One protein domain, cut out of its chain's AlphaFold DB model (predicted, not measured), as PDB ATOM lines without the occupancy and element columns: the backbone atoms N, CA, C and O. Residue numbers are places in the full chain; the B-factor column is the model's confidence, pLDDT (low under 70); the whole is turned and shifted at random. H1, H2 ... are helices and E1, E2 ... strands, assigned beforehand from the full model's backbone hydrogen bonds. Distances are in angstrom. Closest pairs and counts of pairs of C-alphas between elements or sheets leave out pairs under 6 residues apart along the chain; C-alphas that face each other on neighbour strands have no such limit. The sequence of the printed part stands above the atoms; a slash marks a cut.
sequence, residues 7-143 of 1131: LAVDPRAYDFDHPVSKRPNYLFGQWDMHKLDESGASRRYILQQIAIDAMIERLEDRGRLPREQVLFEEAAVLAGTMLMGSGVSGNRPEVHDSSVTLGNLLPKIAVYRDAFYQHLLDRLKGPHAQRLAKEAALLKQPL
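This is residues 7 to 143 of the 1131 residues of an uncharacterized protein of Pirellulaceae bacterium (UniProt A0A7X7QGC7). Three helices run back and forth in a zigzag row, with H3 slanting between H2 and H4, and H5 folds back after H4. At the end of the row where H2 begins, two short strands, E1 and E2, lie side by side, and residues 15 to 22, of which 19 to 22 belong to H1, stick out from the body. The printed part has 137 residues, with five named helices and two named strands in the order E1, H1, E2, H2, H3, H4, H5; the sheet, E1 beside E2, is parallel and the class is mostly helix. The whole is compact, with a radius of gyration of the C-alphas of 16.6 A and spans of 46 by 31 by 30 A.

Find C-alpha 7 at (291.162, 288.586, 481.033), where E1 begins; it covers residues 7 to 10. Its neighbour E2 covers residues 44 to 48 and is 13.1 A long. From there H2 takes residues 49 to 60, 16.4 A. Look next for C-alpha 67 at (270.851, 285.813, 469.587), where H3 starts; it runs 32.1 A to residue 89. H4, residues 102 to 123, is 32.0 A long, and H5, residues 127 to 139, is 18.3 A long, ending at (264.280, 274.662, 486.592). H1 is residues 19 to 22.

Begin at the sheet, where N 8 and O 45 are 2.9 A apart and N 47 and O 8 are 2.8 A apart, within hydrogen-bond range. E1, H1 and E2 form a strand-helix-strand unit, two parallel strands with a helix between them along the chain; its crossover is right-handed. Residues 30 to 31 pair antiparallel with residues 45 to 46 of E2. H2 and H3, a helical hairpin, touch through residues 55 to 59 and 67 to 74 alone, closest at the C-alphas of Met 55 and Glu 74, 6.2 A. H3 and H4, also a hairpin, touch closest at the C-alphas of Gly 80 and Arg 113, 5.2 A, at a shallow tilt of 32 degrees, only just short of steep. H4 and H5, a third hairpin, only just touch, with 3 pairs of C-alphas within 8 A, closest at Leu 121 and Ala 129, 6.7 A. H2 and H4 are apart, and H1 touches no helix. In H2 and H5 every O i to N i+4 pair is within hydrogen-bond range, against 17 of 19 in H3 and 13 of 18 in H4; H1 is too short for one.

The C-alphas farthest apart, of Arg 64 and Ser 99, are 48.9 A apart. The printed part has no cut. The links H1 to E2, 21 residues, and H3 to H4, 12 residues, are long. The mean pLDDT of the printed part is 86.5, and no printed residue is under 70.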
ATOM      1  N   LEU A   7     291.899 289.827 481.252       90.19
ATOM      2  CA  LEU A   7     291.162 288.586 481.033       90.19
ATOM      3  C   LEU A   7     291.949 287.731 480.035       90.19
ATOM      4  O   LEU A   7     292.127 288.140 478.887       90.19
ATOM      5  N   ALA A   8     292.435 286.578 480.484       92.75
ATOM      6  CA  ALA A   8     293.224 285.645 479.685       92.75
ATOM      7  C   ALA A   8     292.447 284.345 479.443       92.75
ATOM      8  O   ALA A   8     291.500 284.038 480.167       92.75
ATOM      9  N   VAL A   9     292.855 283.583 478.428       92.38
ATOM     10  CA  VAL A   9     292.284 282.268 478.113       92.38
ATOM     11  C   VAL A   9     293.385 281.222 478.198       92.38
ATOM     12  O   VAL A   9     294.457 281.411 477.625       92.38
ATOM     13  N   ASP A  10     293.111 280.137 478.909       90.50
ATOM     14  CA  ASP A  10     293.924 278.929 478.935       90.50
ATOM     15  C   ASP A  10     293.512 278.016 477.768       90.50
ATOM     16  O   ASP A  10     292.383 277.514 477.765       90.50
ATOM     17  N   PRO A  11     294.380 277.819 476.755       88.31
ATOM     18  CA  PRO A  11     294.052 277.038 475.568       88.31
ATOM     19  C   PRO A  11     294.205 275.526 475.782       88.31
ATOM     20  O   PRO A  11     294.035 274.763 474.828       88.31
ATOM     21  N   ARG A  12     294.596 275.073 476.982       85.00
ATOM     22  CA  ARG A  12     294.748 273.645 477.264       85.00
ATOM     23  C   ARG A  12     293.405 272.937 477.112       85.00
ATOM     24  O   ARG A  12     292.356 273.443 477.507       85.00
ATOM     25  N   ALA A  13     293.449 271.754 476.504       83.69
ATOM     26  CA  ALA A  13     292.266 270.928 476.346       83.69
ATOM     27  C   ALA A  13     291.720 270.519 477.718       83.69
ATOM     28  O   ALA A  13     292.487 270.246 478.640       83.69
ATOM     29  N   TYR A  14     290.395 270.440 477.824       85.19
ATOM     30  CA  TYR A  14     289.746 269.865 478.991       85.19
ATOM     31  C   TYR A  14     290.106 268.382 479.100       85.19
ATOM     32  O   TYR A  14     289.715 267.604 478.236       85.19
ATOM     33  N   ASP A  15     290.857 268.022 480.135       85.75
ATOM     34  CA  ASP A  15     291.131 266.643 480.531       85.75
ATOM     35  C   ASP A  15     290.224 266.305 481.721       85.75
ATOM     36  O   ASP A  15     290.312 266.949 482.774       85.75
ATOM     37  N   PHE A  16     289.294 265.371 481.521       80.38
ATOM     38  CA  PHE A  16     288.361 264.963 482.568       80.38
ATOM     39  C   PHE A  16     289.052 264.172 483.683       80.38
ATOM     40  O   PHE A  16     288.699 264.365 484.850       80.38
ATOM     41  N   ASP A  17     290.045 263.354 483.338       80.06
ATOM     42  CA  ASP A  17     290.704 262.441 484.274       80.06
ATOM     43  C   ASP A  17     291.682 263.200 485.182       80.06
ATOM     44  O   ASP A  17     291.950 262.804 486.316       80.06
ATOM     45  N   HIS A  18     292.147 264.376 484.748       87.56
ATOM     46  CA  HIS A  18     292.988 265.220 485.588       87.56
ATOM     47  C   HIS A  18     292.205 265.746 486.816       87.56
ATOM     48  O   HIS A  18     291.232 266.498 486.658       87.56
ATOM     49  N   PRO A  19     292.680 265.505 488.060       87.81
ATOM     50  CA  PRO A  19     291.988 265.912 489.292       87.81
ATOM     51  C   PRO A  19     291.794 267.428 489.443       87.81
ATOM     52  O   PRO A  19     290.914 267.873 490.178       87.81
ATOM     53  N   VAL A  20     292.551 268.252 488.708       87.44
ATOM     54  CA  VAL A  20     292.390 269.712 488.699       87.44
ATOM     55  C   VAL A  20     290.991 270.133 488.243       87.44
ATOM     56  O   VAL A  20     290.478 271.151 488.701       87.44
ATOM     57  N   SER A  21     290.341 269.331 487.394       84.69
ATOM     58  CA  SER A  21     288.982 269.579 486.909       84.69
ATOM     59  C   SER A  21     287.933 269.564 488.027       84.69
ATOM     60  O   SER A  21     286.901 270.228 487.909       84.69
ATOM     61  N   LYS A  22     288.224 268.862 489.131       84.25
ATOM     62  CA  LYS A  22     287.384 268.774 490.332       84.25
ATOM     63  C   LYS A  22     287.579 269.973 491.269       84.25
ATOM     64  O   LYS A  22     286.809 270.139 492.213       84.25
ATOM     65  N   ARG A  23     288.566 270.847 491.016       86.31
ATOM     66  CA  ARG A  23     288.745 272.069 491.811       86.31
ATOM     67  C   ARG A  23     287.554 273.010 491.631       86.31
ATOM     68  O   ARG A  23     287.096 273.222 490.502       86.31
ATOM     69  N   PRO A  24     287.096 273.668 492.709       83.88
ATOM     70  CA  PRO A  24     286.018 274.636 492.616       83.88
ATOM     71  C   PRO A  24     286.279 275.696 491.550       83.88
ATOM     72  O   PRO A  24     287.350 276.307 491.485       83.88
ATOM     73  N   ASN A  25     285.265 275.927 490.721       86.81
ATOM     74  CA  ASN A  25     285.244 276.938 489.665       86.81
ATOM     75  C   ASN A  25     286.292 276.765 488.544       86.81
ATOM     76  O   ASN A  25     286.252 277.547 487.598       86.81
ATOM     77  N   TYR A  26     287.175 275.758 488.591       88.38
ATOM     78  CA  TYR A  26     288.282 275.608 487.634       88.38
ATOM     79  C   TYR A  26     287.807 275.587 486.182       88.38
ATOM     80  O   TYR A  26     288.311 276.360 485.376       88.38
ATOM     81  N   LEU A  27     286.775 274.792 485.880       86.44
ATOM     82  CA  LEU A  27     286.198 274.658 484.535       86.44
ATOM     83  C   LEU A  27     285.667 275.970 483.952       86.44
ATOM     84  O   LEU A  27     285.608 276.110 482.738       86.44
ATOM     85  N   PHE A  28     285.281 276.922 484.801       87.06
ATOM     86  CA  PHE A  28     284.823 278.245 484.375       87.06
ATOM     87  C   PHE A  28     285.967 279.260 484.331       87.06
ATOM     88  O   PHE A  28     285.946 280.174 483.512       87.06
ATOM     89  N   GLY A  29     286.960 279.097 485.205       88.81
ATOM     90  CA  GLY A  29     288.136 279.948 485.307       88.81
ATOM     91  C   GLY A  29     288.544 280.239 486.750       88.81
ATOM     92  O   GLY A  29     287.779 280.055 487.701       88.81
ATOM     93  N   GLN A  30     289.766 280.726 486.932       89.56
ATOM     94  CA  GLN A  30     290.307 281.090 488.244       89.56
ATOM     95  C   GLN A  30     291.108 282.387 488.160       89.56
ATOM     96  O   GLN A  30     291.549 282.811 487.090       89.56
ATOM     97  N   TRP A  31     291.272 283.038 489.306       89.56
ATOM     98  CA  TRP A  31     292.150 284.192 489.415       89.56
ATOM     99  C   TRP A  31     293.614 283.741 489.452       89.56
ATOM    100  O   TRP A  31     293.965 282.792 490.149       89.56
ATOM    101  N   ASP A  32     294.461 284.423 488.682       88.81
ATOM    102  CA  ASP A  32     295.875 284.087 488.517       88.81
ATOM    103  C   ASP A  32     296.716 284.555 489.710       88.81
ATOM    104  O   ASP A  32     296.980 285.752 489.867       88.81
ATOM    105  N   MET A  33     297.206 283.597 490.499       82.62
ATOM    106  CA  MET A  33     298.086 283.856 491.642       82.62
ATOM    107  C   MET A  33     299.478 284.368 491.243       82.62
ATOM    108  O   MET A  33     300.208 284.876 492.089       82.62
ATOM    109  N   HIS A  34     299.857 284.293 489.963       85.12
ATOM    110  CA  HIS A  34     301.120 284.850 489.473       85.12
ATOM    111  C   HIS A  34     301.037 286.348 489.139       85.12
ATOM    112  O   HIS A  34     302.059 286.957 488.815       85.12
ATOM    113  N   LYS A  35     299.849 286.969 489.219       88.06
ATOM    114  CA  LYS A  35     299.653 288.406 488.971       88.06
ATOM    115  C   LYS A  35     298.837 289.058 490.085       88.06
ATOM    116  O   LYS A  35     297.639 289.310 489.941       88.06
ATOM    117  N   LEU A  36     299.531 289.358 491.177       87.75
ATOM    118  CA  LEU A  36     298.996 290.021 492.365       87.75
ATOM    119  C   LEU A  36     299.312 291.523 492.360       87.75
ATOM    120  O   LEU A  36     300.320 291.954 491.796       87.75
ATOM    121  N   ASP A  37     298.467 292.319 493.009       86.50
ATOM    122  CA  ASP A  37     298.784 293.709 493.347       86.50
ATOM    123  C   ASP A  37     299.570 293.842 494.663       86.50
ATOM    124  O   ASP A  37     299.834 292.865 495.362       86.50
ATOM    125  N   GLU A  38     299.911 295.078 495.043       84.75
ATOM    126  CA  GLU A  38     300.596 295.383 496.312       84.75
ATOM    127  C   GLU A  38     299.785 294.987 497.559       84.75
ATOM    128  O   GLU A  38     300.341 294.823 498.644       84.75
ATOM    129  N   SER A  39     298.468 294.833 497.420       81.50
ATOM    130  CA  SER A  39     297.583 294.352 498.475       81.50
ATOM    131  C   SER A  39     297.422 292.831 498.462       81.50
ATOM    132  O   SER A  39     296.665 292.330 499.286       81.50
ATOM    133  N   GLY A  40     298.114 292.104 497.580       81.50
ATOM    134  CA  GLY A  40     298.045 290.654 497.417       81.50
ATOM    135  C   GLY A  40     296.780 290.141 496.719       81.50
ATOM    136  O   GLY A  40     296.540 288.941 496.753       81.50
ATOM    137  N   ALA A  41     295.963 291.008 496.117       83.31
ATOM    138  CA  ALA A  41     294.772 290.606 495.370       83.31
ATOM    139  C   ALA A  41     295.115 290.316 493.902       83.31
ATOM    140  O   ALA A  41     295.866 291.063 493.267       83.31
ATOM    141  N   SER A  42     294.539 289.248 493.354       86.94
ATOM    142  CA  SER A  42     294.760 288.828 491.970       86.94
ATOM    143  C   SER A  42     294.148 289.815 490.973       86.94
ATOM    144  O   SER A  42     293.006 290.251 491.119       86.94
ATOM    145  N   ARG A  43     294.903 290.160 489.923       88.88
ATOM    146  CA  ARG A  43     294.526 291.181 488.923       88.88
ATOM    147  C   ARG A  43     294.212 290.626 487.540       88.88
ATOM    148  O   ARG A  43     293.698 291.350 486.687       88.88
ATOM    149  N   ARG A  44     294.483 289.342 487.312       91.69
ATOM    150  CA  ARG A  44     294.146 288.628 486.078       91.69
ATOM    151  C   ARG A  44     293.198 287.476 486.367       91.69
ATOM    152  O   ARG A  44     293.408 286.730 487.319       91.69
ATOM    153  N   TYR A  45     292.192 287.319 485.515       91.56
ATOM    154  CA  TYR A  45     291.308 286.157 485.520       91.56
ATOM    155  C   TYR A  45     291.590 285.290 484.291       91.56
ATOM    156  O   TYR A  45     291.654 285.811 483.175       91.56
ATOM    157  N   ILE A  46     291.779 283.989 484.498       92.62
ATOM    158  CA  ILE A  46     292.066 283.011 483.446       92.62
ATOM    159  C   ILE A  46     290.807 282.184 483.210       92.62
ATOM    160  O   ILE A  46     290.369 281.449 484.093       92.62
ATOM    161  N   LEU A  47     290.233 282.308 482.016       92.31
ATOM    162  CA  LEU A  47     289.117 281.496 481.540       92.31
ATOM    163  C   LEU A  47     289.622 280.205 480.912       92.31
ATOM    164  O   LEU A  47     290.612 280.218 480.186       92.31
ATOM    165  N   GLN A  48     288.901 279.111 481.126       91.62
ATOM    166  CA  GLN A  48     289.170 277.864 480.416       91.62
ATOM    167  C   GLN A  48     288.511 277.884 479.037       91.62
ATOM    168  O   GLN A  48     287.353 278.294 478.906       91.62
ATOM    169  N   GLN A  49     289.225 277.396 478.018       90.69
ATOM    170  CA  GLN A  49     288.711 277.312 476.646       90.69
ATOM    171  C   GLN A  49     287.366 276.572 476.578       90.69
ATOM    172  O   GLN A  49     286.448 277.041 475.910       90.69
ATOM    173  N   ILE A  50     287.206 275.486 477.344       89.75
ATOM    174  CA  ILE A  50     285.983 274.668 477.344       89.75
ATOM    175  C   ILE A  50     284.728 275.455 477.742       89.75
ATOM    176  O   ILE A  50     283.657 275.236 477.181       89.75
ATOM    177  N   ALA A  51     284.849 276.416 478.665       89.81
ATOM    178  CA  ALA A  51     283.718 277.250 479.045       89.81
ATOM    179  C   ALA A  51     283.330 278.231 477.947       89.81
ATOM    180  O   ALA A  51     282.146 278.469 477.729       89.81
ATOM    181  N   ILE A  52     284.314 278.761 477.226       90.56
ATOM    182  CA  ILE A  52     284.064 279.630 476.080       90.56
ATOM    183  C   ILE A  52     283.409 278.828 474.952       90.56
ATOM    184  O   ILE A  52     282.436 279.301 474.364       90.56
ATOM    185  N   ASP A  53     283.887 277.612 474.692       91.25
ATOM    186  CA  ASP A  53     283.335 276.726 473.666       91.25
ATOM    187  C   ASP A  53     281.863 276.390 473.949       91.25
ATOM    188  O   ASP A  53     281.029 276.552 473.060       91.25
ATOM    189  N   ALA A  54     281.519 276.050 475.199       91.19
ATOM    190  CA  ALA A  54     280.135 275.809 475.622       91.19
ATOM    191  C   ALA A  54     279.230 277.035 475.387       91.19
ATOM    192  O   ALA A  54     278.110 276.935 474.887       91.19
ATOM    193  N   MET A  55     279.720 278.234 475.721       91.25
ATOM    194  CA  MET A  55     278.972 279.480 475.516       91.25
ATOM    195  C   MET A  55     278.752 279.784 474.030       91.25
ATOM    196  O   MET A  55     277.682 280.260 473.637       91.25
ATOM    197  N   ILE A  56     279.768 279.533 473.197       91.75
ATOM    198  CA  ILE A  56     279.693 279.716 471.744       91.75
ATOM    199  C   ILE A  56     278.709 278.716 471.138       91.75
ATOM    200  O   ILE A  56     277.856 279.123 470.348       91.75
ATOM    201  N   GLU A  57     278.767 277.450 471.545       92.62
ATOM    202  CA  GLU A  57     277.868 276.406 471.059       92.62
ATOM    203  C   GLU A  57     276.400 276.770 471.328       92.62
ATOM    204  O   GLU A  57     275.596 276.797 470.394       92.62
ATOM    205  N   ARG A  58     276.059 277.223 472.545       91.56
ATOM    206  CA  ARG A  58     274.697 277.704 472.860       91.56
ATOM    207  C   ARG A  58     274.236 278.864 471.982       91.56
ATOM    208  O   ARG A  58     273.044 279.015 471.699       91.56
ATOM    209  N   LEU A  59     275.153 279.757 471.602       91.31
ATOM    210  CA  LEU A  59     274.847 280.909 470.748       91.31
ATOM    211  C   LEU A  59     274.562 280.488 469.304       91.31
ATOM    212  O   LEU A  59     273.700 281.084 468.633       91.31
ATOM    213  N   GLU A  60     275.290 279.482 468.831       90.19
ATOM    214  CA  GLU A  60     275.123 278.886 467.513       90.19
ATOM    215  C   GLU A  60     273.839 278.047 467.458       90.19
ATOM    216  O   GLU A  60     272.985 278.333 466.609       90.19
ATOM    217  N   ASP A  61     273.619 277.157 468.432       86.19
ATOM    218  CA  ASP A  61     272.424 276.309 468.573       86.19
ATOM    219  C   ASP A  61     271.337 276.902 469.493       86.19
ATOM    220  O   ASP A  61     270.635 276.240 470.256       86.19
ATOM    221  N   ARG A  62     271.113 278.212 469.381       85.00
ATOM    222  CA  ARG A  62     270.074 278.933 470.149       85.00
ATOM    223  C   ARG A  62     268.626 278.554 469.788       85.00
ATOM    224  O   ARG A  62     267.672 279.173 470.278       85.00
ATOM    225  N   GLY A  63     268.428 277.634 468.845       84.12
ATOM    226  CA  GLY A  63     267.128 277.291 468.275       84.12
ATOM    227  C   GLY A  63     266.349 278.520 467.780       84.12
ATOM    228  O   GLY A  63     266.777 279.247 466.884       84.12
ATOM    229  N   ARG A  64     265.165 278.759 468.362       83.19
ATOM    230  CA  ARG A  64     264.273 279.884 468.001       83.19
ATOM    231  C   ARG A  64     264.510 281.156 468.825       83.19
ATOM    232  O   ARG A  64     263.771 282.126 468.647       83.19
ATOM    233  N   LEU A  65     265.474 281.159 469.746       86.81
ATOM    234  CA  LEU A  65     265.710 282.297 470.630       86.81
ATOM    235  C   LEU A  65     266.473 283.428 469.911       86.81
ATOM    236  O   LEU A  65     267.318 283.166 469.046       86.81
ATOM    237  N   PRO A  66     266.213 284.705 470.255       89.62
ATOM    238  CA  PRO A  66     267.002 285.819 469.739       89.62
ATOM    239  C   PRO A  66     268.455 285.731 470.212       89.62
ATOM    240  O   PRO A  66     268.713 285.589 471.406       89.62
ATOM    241  N   ARG A  67     269.410 285.889 469.286       91.31
ATOM    242  CA  ARG A  67     270.851 285.813 469.587       91.31
ATOM    243  C   ARG A  67     271.277 286.789 470.685       91.31
ATOM    244  O   ARG A  67     272.060 286.421 471.546       91.31
ATOM    245  N   GLU A  68     270.743 288.011 470.675       90.75
ATOM    246  CA  GLU A  68     271.053 289.034 471.687       90.75
ATOM    247  C   GLU A  68     270.625 288.618 473.100       90.75
ATOM    248  O   GLU A  68     271.330 288.913 474.060       90.75
ATOM    249  N   GLN A  69     269.506 287.895 473.233       91.00
ATOM    250  CA  GLN A  69     269.029 287.417 474.534       91.00
ATOM    251  C   GLN A  69     269.923 286.303 475.078       91.00
ATOM    252  O   GLN A  69     270.276 286.339 476.250       91.00
ATOM    253  N   VAL A  70     270.319 285.349 474.228       90.25
ATOM    254  CA  VAL A  70     271.226 284.260 474.629       90.25
ATOM    255  C   VAL A  70     272.619 284.800 474.951       90.25
ATOM    256  O   VAL A  70     273.200 284.411 475.954       90.25
ATOM    257  N   LEU A  71     273.120 285.772 474.179       92.69
ATOM    258  CA  LEU A  71     274.401 286.430 474.462       92.69
ATOM    259  C   LEU A  71     274.391 287.164 475.801       92.69
ATOM    260  O   LEU A  71     275.360 287.089 476.547       92.69
ATOM    261  N   PHE A  72     273.295 287.857 476.110       91.81
ATOM    262  CA  PHE A  72     273.124 288.490 477.411       91.81
ATOM    263  C   PHE A  72     273.109 287.457 478.549       91.81
ATOM    264  O   PHE A  72     273.730 287.685 479.582       91.81
ATOM    265  N   GLU A  73     272.415 286.331 478.365       91.56
ATOM    266  CA  GLU A  73     272.358 285.251 479.359       91.56
ATOM    267  C   GLU A  73     273.730 284.624 479.612       91.56
ATOM    268  O   GLU A  73     274.116 284.502 480.769       91.56
ATOM    269  N   GLU A  74     274.486 284.293 478.562       91.38
ATOM    270  CA  GLU A  74     275.834 283.731 478.715       91.38
ATOM    271  C   GLU A  74     276.808 284.723 479.349       91.38
ATOM    272  O   GLU A  74     277.555 284.370 480.258       91.38
ATOM    273  N   ALA A  75     276.745 286.002 478.962       90.06
ATOM    274  CA  ALA A  75     277.546 287.043 479.602       90.06
ATOM    275  C   ALA A  75     277.203 287.203 481.094       90.06
ATOM    276  O   ALA A  75     278.089 287.444 481.916       90.06
ATOM    277  N   ALA A  76     275.925 287.055 481.459       90.25
ATOM    278  CA  ALA A  76     275.494 287.077 482.849       90.25
ATOM    279  C   ALA A  76     276.010 285.861 483.630       90.25
ATOM    280  O   ALA A  76     276.492 286.030 484.750       90.25
ATOM    281  N   VAL A  77     275.953 284.660 483.049       88.56
ATOM    282  CA  VAL A  77     276.488 283.446 483.682       88.56
ATOM    283  C   VAL A  77     277.998 283.541 483.864       88.56
ATOM    284  O   VAL A  77     278.479 283.283 484.964       88.56
ATOM    285  N   LEU A  78     278.728 284.010 482.849       88.75
ATOM    286  CA  LEU A  78     280.168 284.255 482.933       88.75
ATOM    287  C   LEU A  78     280.519 285.234 484.062       88.75
ATOM    288  O   LEU A  78     281.419 284.990 484.859       88.75
ATOM    289  N   ALA A  79     279.781 286.340 484.177       88.94
ATOM    290  CA  ALA A  79     279.985 287.285 485.272       88.94
ATOM    291  C   ALA A  79     279.702 286.641 486.644       88.94
ATOM    292  O   ALA A  79     280.439 286.880 487.601       88.94
ATOM    293  N   GLY A  80     278.668 285.800 486.734       87.75
ATOM    294  CA  GLY A  80     278.340 285.032 487.935       87.75
ATOM    295  C   GLY A  80     279.440 284.047 488.339       87.75
ATOM    296  O   GLY A  80     279.790 283.976 489.517       87.75
ATOM    297  N   THR A  81     280.037 283.326 487.387       85.12
ATOM    298  CA  THR A  81     281.128 282.372 487.658       85.12
ATOM    299  C   THR A  81     282.440 283.078 488.003       85.12
ATOM    300  O   THR A  81     283.141 282.641 488.914       85.12
ATOM    301  N   MET A  82     282.738 284.226 487.387       87.88
ATOM    302  CA  MET A  82     283.859 285.085 487.796       87.88
ATOM    303  C   MET A  82     283.696 285.591 489.238       87.88
ATOM    304  O   MET A  82     284.661 285.633 490.011       87.88
ATOM    305  N   LEU A  83     282.469 285.953 489.634       87.06
ATOM    306  CA  LEU A  83     282.154 286.330 491.015       87.06
ATOM    307  C   LEU A  83     282.349 285.156 491.980       87.06
ATOM    308  O   LEU A  83     282.973 285.347 493.022       87.06
ATOM    309  N   MET A  84     281.905 283.945 491.625       86.75
ATOM    310  CA  MET A  84     282.167 282.755 492.446       86.75
ATOM    311  C   MET A  84     283.666 282.470 492.580       86.75
ATOM    312  O   MET A  84     284.163 282.295 493.691       86.75
ATOM    313  N   GLY A  85     284.409 282.515 491.471       86.62
ATOM    314  CA  GLY A  85     285.862 282.334 491.463       86.62
ATOM    315  C   GLY A  85     286.599 283.338 492.348       86.62
ATOM    316  O   GLY A  85     287.635 283.001 492.918       86.62
ATOM    317  N   SER A  86     286.038 284.537 492.536       85.94
ATOM    318  CA  SER A  86     286.586 285.553 493.444       85.94
ATOM    319  C   SER A  86     286.560 285.113 494.912       85.94
ATOM    320  O   SER A  86     287.487 285.437 495.647       85.94
ATOM    321  N   GLY A  87     285.553 284.337 495.329       84.31
ATOM    322  CA  GLY A  87     285.476 283.767 496.679       84.31
ATOM    323  C   GLY A  87     286.457 282.614 496.923       84.31
ATOM    324  O   GLY A  87     286.836 282.371 498.067       84.31
ATOM    325  N   VAL A  88     286.892 281.936 495.855       82.81
ATOM    326  CA  VAL A  88     287.824 280.797 495.921       82.81
ATOM    327  C   VAL A  88     289.283 281.254 495.814       82.81
ATOM    328  O   VAL A  88     290.109 280.861 496.626       82.81
ATOM    329  N   SER A  89     289.603 282.079 494.809       82.88
ATOM    330  CA  SER A  89     290.986 282.386 494.384       82.88
ATOM    331  C   SER A  89     291.267 283.882 494.181       82.88
ATOM    332  O   SER A  89     292.371 284.263 493.813       82.88
ATOM    333  N   GLY A  90     290.282 284.763 494.384       78.31
ATOM    334  CA  GLY A  90     290.439 286.195 494.089       78.31
ATOM    335  C   GLY A  90     291.156 287.008 495.168       78.31
ATOM    336  O   GLY A  90     291.462 288.177 494.942       78.31
ATOM    337  N   ASN A  91     291.386 286.425 496.341       76.25
ATOM    338  CA  ASN A  91     291.954 287.107 497.500       76.25
ATOM    339  C   ASN A  91     293.420 286.687 497.727       76.25
ATOM    340  O   ASN A  91     293.961 285.900 496.955       76.25
ATOM    341  N   ARG A  92     294.067 287.217 498.773       79.44
ATOM    342  CA  ARG A  92     295.465 286.883 499.101       79.44
ATOM    343  C   ARG A  92     295.648 285.369 499.282       79.44
ATOM    344  O   ARG A  92     294.750 284.746 499.851       79.44
ATOM    345  N   PRO A  93     296.809 284.798 498.909       72.88
ATOM    346  CA  PRO A  93     297.069 283.361 499.041       72.88
ATOM    347  C   PRO A  93     296.812 282.775 500.443       72.88
ATOM    348  O   PRO A  93     296.400 281.631 500.549       72.88
ATOM    349  N   GLU A  94     296.993 283.565 501.507       73.88
ATOM    350  CA  GLU A  94     296.840 283.132 502.911       73.88
ATOM    351  C   GLU A  94     295.412 283.290 503.477       73.88
ATOM    352  O   GLU A  94     295.201 283.139 504.675       73.88
ATOM    353  N   VAL A  95     294.419 283.664 502.663       82.12
ATOM    354  CA  VAL A  95     293.059 283.967 503.163       82.12
ATOM    355  C   VAL A  95     292.309 282.732 503.642       82.12
ATOM    356  O   VAL A  95     291.508 282.835 504.569       82.12
ATOM    357  N   HIS A  96     292.550 281.593 503.002       84.25
ATOM    358  CA  HIS A  96     291.980 280.312 503.393       84.25
ATOM    359  C   HIS A  96     293.119 279.445 503.917       84.25
ATOM    360  O   HIS A  96     294.018 279.086 503.158       84.25
ATOM    361  N   ASP A  97     293.100 279.161 505.214       82.19
ATOM    362  CA  ASP A  97     294.022 278.218 505.841       82.19
ATOM    363  C   ASP A  97     293.458 276.786 505.777       82.19
ATOM    364  O   ASP A  97     292.403 276.532 505.188       82.19
ATOM    365  N   SER A  98     294.156 275.834 506.393       82.38
ATOM    366  CA  SER A  98     293.734 274.433 506.438       82.38
ATOM    367  C   SER A  98     292.481 274.179 507.291       82.38
ATOM    368  O   SER A  98     291.979 273.060 507.273       82.38
ATOM    369  N   SER A  99     291.974 275.173 508.034       82.25
ATOM    370  CA  SER A  99     290.719 275.069 508.798       82.25
ATOM    371  C   SER A  99     289.479 275.379 507.950       82.25
ATOM    372  O   SER A  99     288.356 275.062 508.345       82.25
ATOM    373  N   VAL A 100     289.660 275.997 506.776       83.25
ATOM    374  CA  VAL A 100     288.562 276.313 505.859       83.25
ATOM    375  C   VAL A 100     288.340 275.168 504.883       83.25
ATOM    376  O   VAL A 100     289.150 274.908 503.998       83.25
ATOM    377  N   THR A 101     287.174 274.547 504.995       82.69
ATOM    378  CA  THR A 101     286.768 273.416 504.165       82.69
ATOM    379  C   THR A 101     285.911 273.847 502.981       82.69
ATOM    380  O   THR A 101     285.144 274.819 503.058       82.69
ATOM    381  N   LEU A 102     285.967 273.092 501.880       81.62
ATOM    382  CA  LEU A 102     285.066 273.310 500.744       81.62
ATOM    383  C   LEU A 102     283.590 273.172 501.137       81.62
ATOM    384  O   LEU A 102     282.767 273.953 500.651       81.62
ATOM    385  N   GLY A 103     283.266 272.255 502.056       76.00
ATOM    386  CA  GLY A 103     281.906 272.068 502.572       76.00
ATOM    387  C   GLY A 103     281.327 273.336 503.209       76.00
ATOM    388  O   GLY A 103     280.180 273.695 502.950       76.00
ATOM    389  N   ASN A 104     282.145 274.087 503.950       80.12
ATOM    390  CA  ASN A 104     281.729 275.335 504.593       80.12
ATOM    391  C   ASN A 104     281.795 276.557 503.664       80.12
ATOM    392  O   ASN A 104     281.072 277.544 503.859       80.12
ATOM    393  N   LEU A 105     282.689 276.528 502.676       83.06
ATOM    394  CA  LEU A 105     282.958 277.658 501.794       83.06
ATOM    395  C   LEU A 105     281.976 277.733 500.615       83.06
ATOM    396  O   LEU A 105     281.452 278.810 500.318       83.06
ATOM    397  N   LEU A 106     281.695 276.608 499.948       82.31
ATOM    398  CA  LEU A 106     280.875 276.577 498.731       82.31
ATOM    399  C   LEU A 106     279.444 277.112 498.925       82.31
ATOM    400  O   LEU A 106     279.019 277.911 498.083       82.31
ATOM    401  N   PRO A 107     278.710 276.788 500.014       80.81
ATOM    402  CA  PRO A 107     277.378 277.349 500.245       80.81
ATOM    403  C   PRO A 107     277.399 278.877 500.347       80.81
ATOM    404  O   PRO A 107     276.548 279.555 499.772       80.81
ATOM    405  N   LYS A 108     278.419 279.443 501.008       83.06
ATOM    406  CA  LYS A 108     278.593 280.900 501.132       83.06
ATOM    407  C   LYS A 108     278.870 281.550 499.775       83.06
ATOM    408  O   LYS A 108     278.330 282.616 499.488       83.06
ATOM    409  N   ILE A 109     279.668 280.900 498.925       83.25
ATOM    410  CA  ILE A 109     279.992 281.392 497.578       83.25
ATOM    411  C   ILE A 109     278.774 281.323 496.643       83.25
ATOM    412  O   ILE A 109     278.547 282.250 495.860       83.25
ATOM    413  N   ALA A 110     277.957 280.270 496.739       80.00
ATOM    414  CA  ALA A 110     276.746 280.117 495.930       80.00
ATOM    415  C   ALA A 110     275.745 281.268 496.152       80.00
ATOM    416  O   ALA A 110     275.137 281.751 495.193       80.00
ATOM    417  N   VAL A 111     275.652 281.788 497.384       82.62
ATOM    418  CA  VAL A 111     274.810 282.950 497.720       82.62
ATOM    419  C   VAL A 111     275.198 284.194 496.910       82.62
ATOM    420  O   VAL A 111     274.315 284.947 496.496       82.62
ATOM    421  N   TYR A 112     276.488 284.415 496.626       83.06
ATOM    422  CA  TYR A 112     276.936 285.573 495.836       83.06
ATOM    423  C   TYR A 112     276.376 285.544 494.415       83.06
ATOM    424  O   TYR A 112     275.875 286.555 493.913       83.06
ATOM    425  N   ARG A 113     276.437 284.370 493.782       85.44
ATOM    426  CA  ARG A 113     275.894 284.130 492.444       85.44
ATOM    427  C   ARG A 113     274.382 284.332 492.431       85.44
ATOM    428  O   ARG A 113     273.870 285.039 491.565       85.44
ATOM    429  N   ASP A 114     273.677 283.740 493.389       82.50
ATOM    430  CA  ASP A 114     272.215 283.776 493.416       82.50
ATOM    431  C   ASP A 114     271.693 285.195 493.678       82.50
ATOM    432  O   ASP A 114     270.774 285.651 492.995       82.50
ATOM    433  N   ALA A 115     272.342 285.946 494.574       86.12
ATOM    434  CA  ALA A 115     272.046 287.360 494.794       86.12
ATOM    435  C   ALA A 115     272.305 288.209 493.537       86.12
ATOM    436  O   ALA A 115     271.491 289.071 493.188       86.12
ATOM    437  N   PHE A 116     273.408 287.954 492.824       89.12
ATOM    438  CA  PHE A 116     273.722 288.633 491.567       89.12
ATOM    439  C   PHE A 116     272.670 288.350 490.485       89.12
ATOM    440  O   PHE A 116     272.167 289.287 489.857       89.12
ATOM    441  N   TYR A 117     272.287 287.085 490.292       88.94
ATOM    442  CA  TYR A 117     271.264 286.712 489.316       88.94
ATOM    443  C   TYR A 117     269.895 287.288 489.663       88.94
ATOM    444  O   TYR A 117     269.217 287.796 488.769       88.94
ATOM    445  N   GLN A 118     269.503 287.278 490.937       85.94
ATOM    446  CA  GLN A 118     268.234 287.865 491.360       85.94
ATOM    447  C   GLN A 118     268.188 289.366 491.051       85.94
ATOM    448  O   GLN A 118     267.253 289.847 490.412       85.94
ATOM    449  N   HIS A 119     269.249 290.093 491.402       88.00
ATOM    450  CA  HIS A 119     269.367 291.523 491.115       88.00
ATOM    451  C   HIS A 119     269.344 291.837 489.614       88.00
ATOM    452  O   HIS A 119     268.801 292.863 489.191       88.00
ATOM    453  N   LEU A 120     269.925 290.961 488.792       87.75
ATOM    454  CA  LEU A 120     269.882 291.085 487.339       87.75
ATOM    455  C   LEU A 120     268.461 290.867 486.797       87.75
ATOM    456  O   LEU A 120     267.987 291.664 485.982       87.75
ATOM    457  N   LEU A 121     267.775 289.822 487.267       86.00
ATOM    458  CA  LEU A 121     266.406 289.488 486.868       86.00
ATOM    459  C   LEU A 121     265.406 290.581 487.253       86.00
ATOM    460  O   LEU A 121     264.565 290.938 486.428       86.00
ATOM    461  N   ASP A 122     265.546 291.184 488.434       86.94
ATOM    462  CA  ASP A 122     264.668 292.265 488.904       86.94
ATOM    463  C   ASP A 122     264.777 293.540 488.043       86.94
ATOM    464  O   ASP A 122     263.843 294.345 487.955       86.94
ATOM    465  N   ARG A 123     265.921 293.739 487.374       88.19
ATOM    466  CA  ARG A 123     266.173 294.882 486.482       88.19
ATOM    467  C   ARG A 123     265.714 294.640 485.045       88.19
ATOM    468  O   ARG A 123     265.484 295.611 484.314       88.19
ATOM    469  N   LEU A 124     265.574 293.383 484.633       88.69
ATOM    470  CA  LEU A 124     265.118 293.007 483.296       88.69
ATOM    471  C   LEU A 124     263.615 293.271 483.139       88.69
ATOM    472  O   LEU A 124     262.803 293.002 484.020       88.69
ATOM    473  N   LYS A 125     263.215 293.795 481.976       87.75
ATOM    474  CA  LYS A 125     261.810 294.089 481.653       87.75
ATOM    475  C   LYS A 125     261.431 293.517 480.291       87.75
ATOM    476  O   LYS A 125     262.271 293.348 479.413       87.75
ATOM    477  N   GLY A 126     260.138 293.265 480.100       89.12
ATOM    478  CA  GLY A 126     259.577 292.822 478.823       89.12
ATOM    479  C   GLY A 126     259.532 291.298 478.637       89.12
ATOM    480  O   GLY A 126     259.625 290.549 479.612       89.12
ATOM    481  N   PRO A 127     259.354 290.820 477.388       87.12
ATOM    482  CA  PRO A 127     259.143 289.400 477.090       87.12
ATOM    483  C   PRO A 127     260.295 288.479 477.520       87.12
ATOM    484  O   PRO A 127     260.052 287.343 477.920       87.12
ATOM    485  N   HIS A 128     261.540 288.969 477.475       88.56
ATOM    486  CA  HIS A 128     262.729 288.219 477.899       88.56
ATOM    487  C   HIS A 128     262.708 287.920 479.403       88.56
ATOM    488  O   HIS A 128     262.862 286.768 479.798       88.56
ATOM    489  N   ALA A 129     262.393 288.926 480.227       87.94
ATOM    490  CA  ALA A 129     262.259 288.776 481.677       87.94
ATOM    491  C   ALA A 129     261.155 287.774 482.052       87.94
ATOM    492  O   ALA A 129     261.350 286.907 482.900       87.94
ATOM    493  N   GLN A 130     260.004 287.839 481.371       89.19
ATOM    494  CA  GLN A 130     258.904 286.895 481.594       89.19
ATOM    495  C   GLN A 130     259.281 285.455 481.224       89.19
ATOM    496  O   GLN A 130     258.822 284.521 481.884       89.19
ATOM    497  N   ARG A 131     260.101 285.256 480.181       91.25
ATOM    498  CA  ARG A 131     260.629 283.932 479.832       91.25
ATOM    499  C   ARG A 131     261.570 283.420 480.915       91.25
ATOM    500  O   ARG A 131     261.357 282.310 481.386       91.25
ATOM    501  N   LEU A 132     262.553 284.222 481.325       89.19
ATOM    502  CA  LEU A 132     263.524 283.823 482.347       89.19
ATOM    503  C   LEU A 132     262.862 283.539 483.700       89.19
ATOM    504  O   LEU A 132     263.241 282.583 484.361       89.19
ATOM    505  N   ALA A 133     261.819 284.283 484.077       87.75
ATOM    506  CA  ALA A 133     261.043 283.991 485.283       87.75
ATOM    507  C   ALA A 133     260.310 282.637 485.202       87.75
ATOM    508  O   ALA A 133     260.280 281.886 486.176       87.75
ATOM    509  N   LYS A 134     259.737 282.295 484.037       88.31
ATOM    510  CA  LYS A 134     259.106 280.980 483.813       88.31
ATOM    511  C   LYS A 134     260.132 279.848 483.813       88.31
ATOM    512  O   LYS A 134     259.872 278.804 484.399       88.31
ATOM    513  N   GLU A 135     261.272 280.062 483.162       88.38
ATOM    514  CA  GLU A 135     262.385 279.113 483.129       88.38
ATOM    515  C   GLU A 135     262.926 278.864 484.542       88.38
ATOM    516  O   GLU A 135     262.996 277.718 484.967       88.38
ATOM    517  N   ALA A 136     263.181 279.919 485.319       87.06
ATOM    518  CA  ALA A 136     263.642 279.805 486.699       87.06
ATOM    519  C   ALA A 136     262.629 279.092 487.611       87.06
ATOM    520  O   ALA A 136     263.021 278.320 488.483       87.06
ATOM    521  N   ALA A 137     261.325 279.294 487.401       86.56
ATOM    522  CA  ALA A 137     260.288 278.587 488.156       86.56
ATOM    523  C   ALA A 137     260.219 277.083 487.827       86.56
ATOM    524  O   ALA A 137     259.919 276.280 488.720       86.56
ATOM    525  N   LEU A 138     260.486 276.717 486.567       85.38
ATOM    526  CA  LEU A 138     260.518 275.335 486.081       85.38
ATOM    527  C   LEU A 138     261.794 274.611 486.533       85.38
ATOM    528  O   LEU A 138     261.706 273.535 487.112       85.38
ATOM    529  N   LEU A 139     262.956 275.228 486.306       84.50
ATOM    530  CA  LEU A 139     264.280 274.662 486.592       84.50
ATOM    531  C   LEU A 139     264.726 274.858 488.044       84.50
ATOM    532  O   LEU A 139     265.764 274.351 488.454       84.50
ATOM    533  N   LYS A 140     263.946 275.619 488.822       83.00
ATOM    534  CA  LYS A 140     264.216 275.973 490.223       83.00
ATOM    535  C   LYS A 140     265.512 276.758 490.452       83.00
ATOM    536  O   LYS A 140     265.952 276.875 491.595       83.00
ATOM    537  N   GLN A 141     266.067 277.348 489.391       82.88
ATOM    538  CA  GLN A 141     267.283 278.154 489.428       82.88
ATOM    539  C   GLN A 141     267.237 279.314 488.409       82.88
ATOM    540  O   GLN A 141     266.886 279.089 487.245       82.88
ATOM    541  N   PRO A 142     267.611 280.551 488.797       86.31
ATOM    542  CA  PRO A 142     267.845 281.654 487.862       86.31
ATOM    543  C   PRO A 142     268.870 281.297 486.782       86.31
ATOM    544  O   PRO A 142     269.914 280.732 487.095       86.31
ATOM    545  N   LEU A 143     268.582 281.643 485.519       87.00
ATOM    546  CA  LEU A 143     269.427 281.297 484.360       87.00
ATOM    547  C   LEU A 143     269.742 279.788 484.263       87.00
ATOM    548  O   LEU A 143     270.755 279.392 483.685       87.00
TER     549      LEU A 143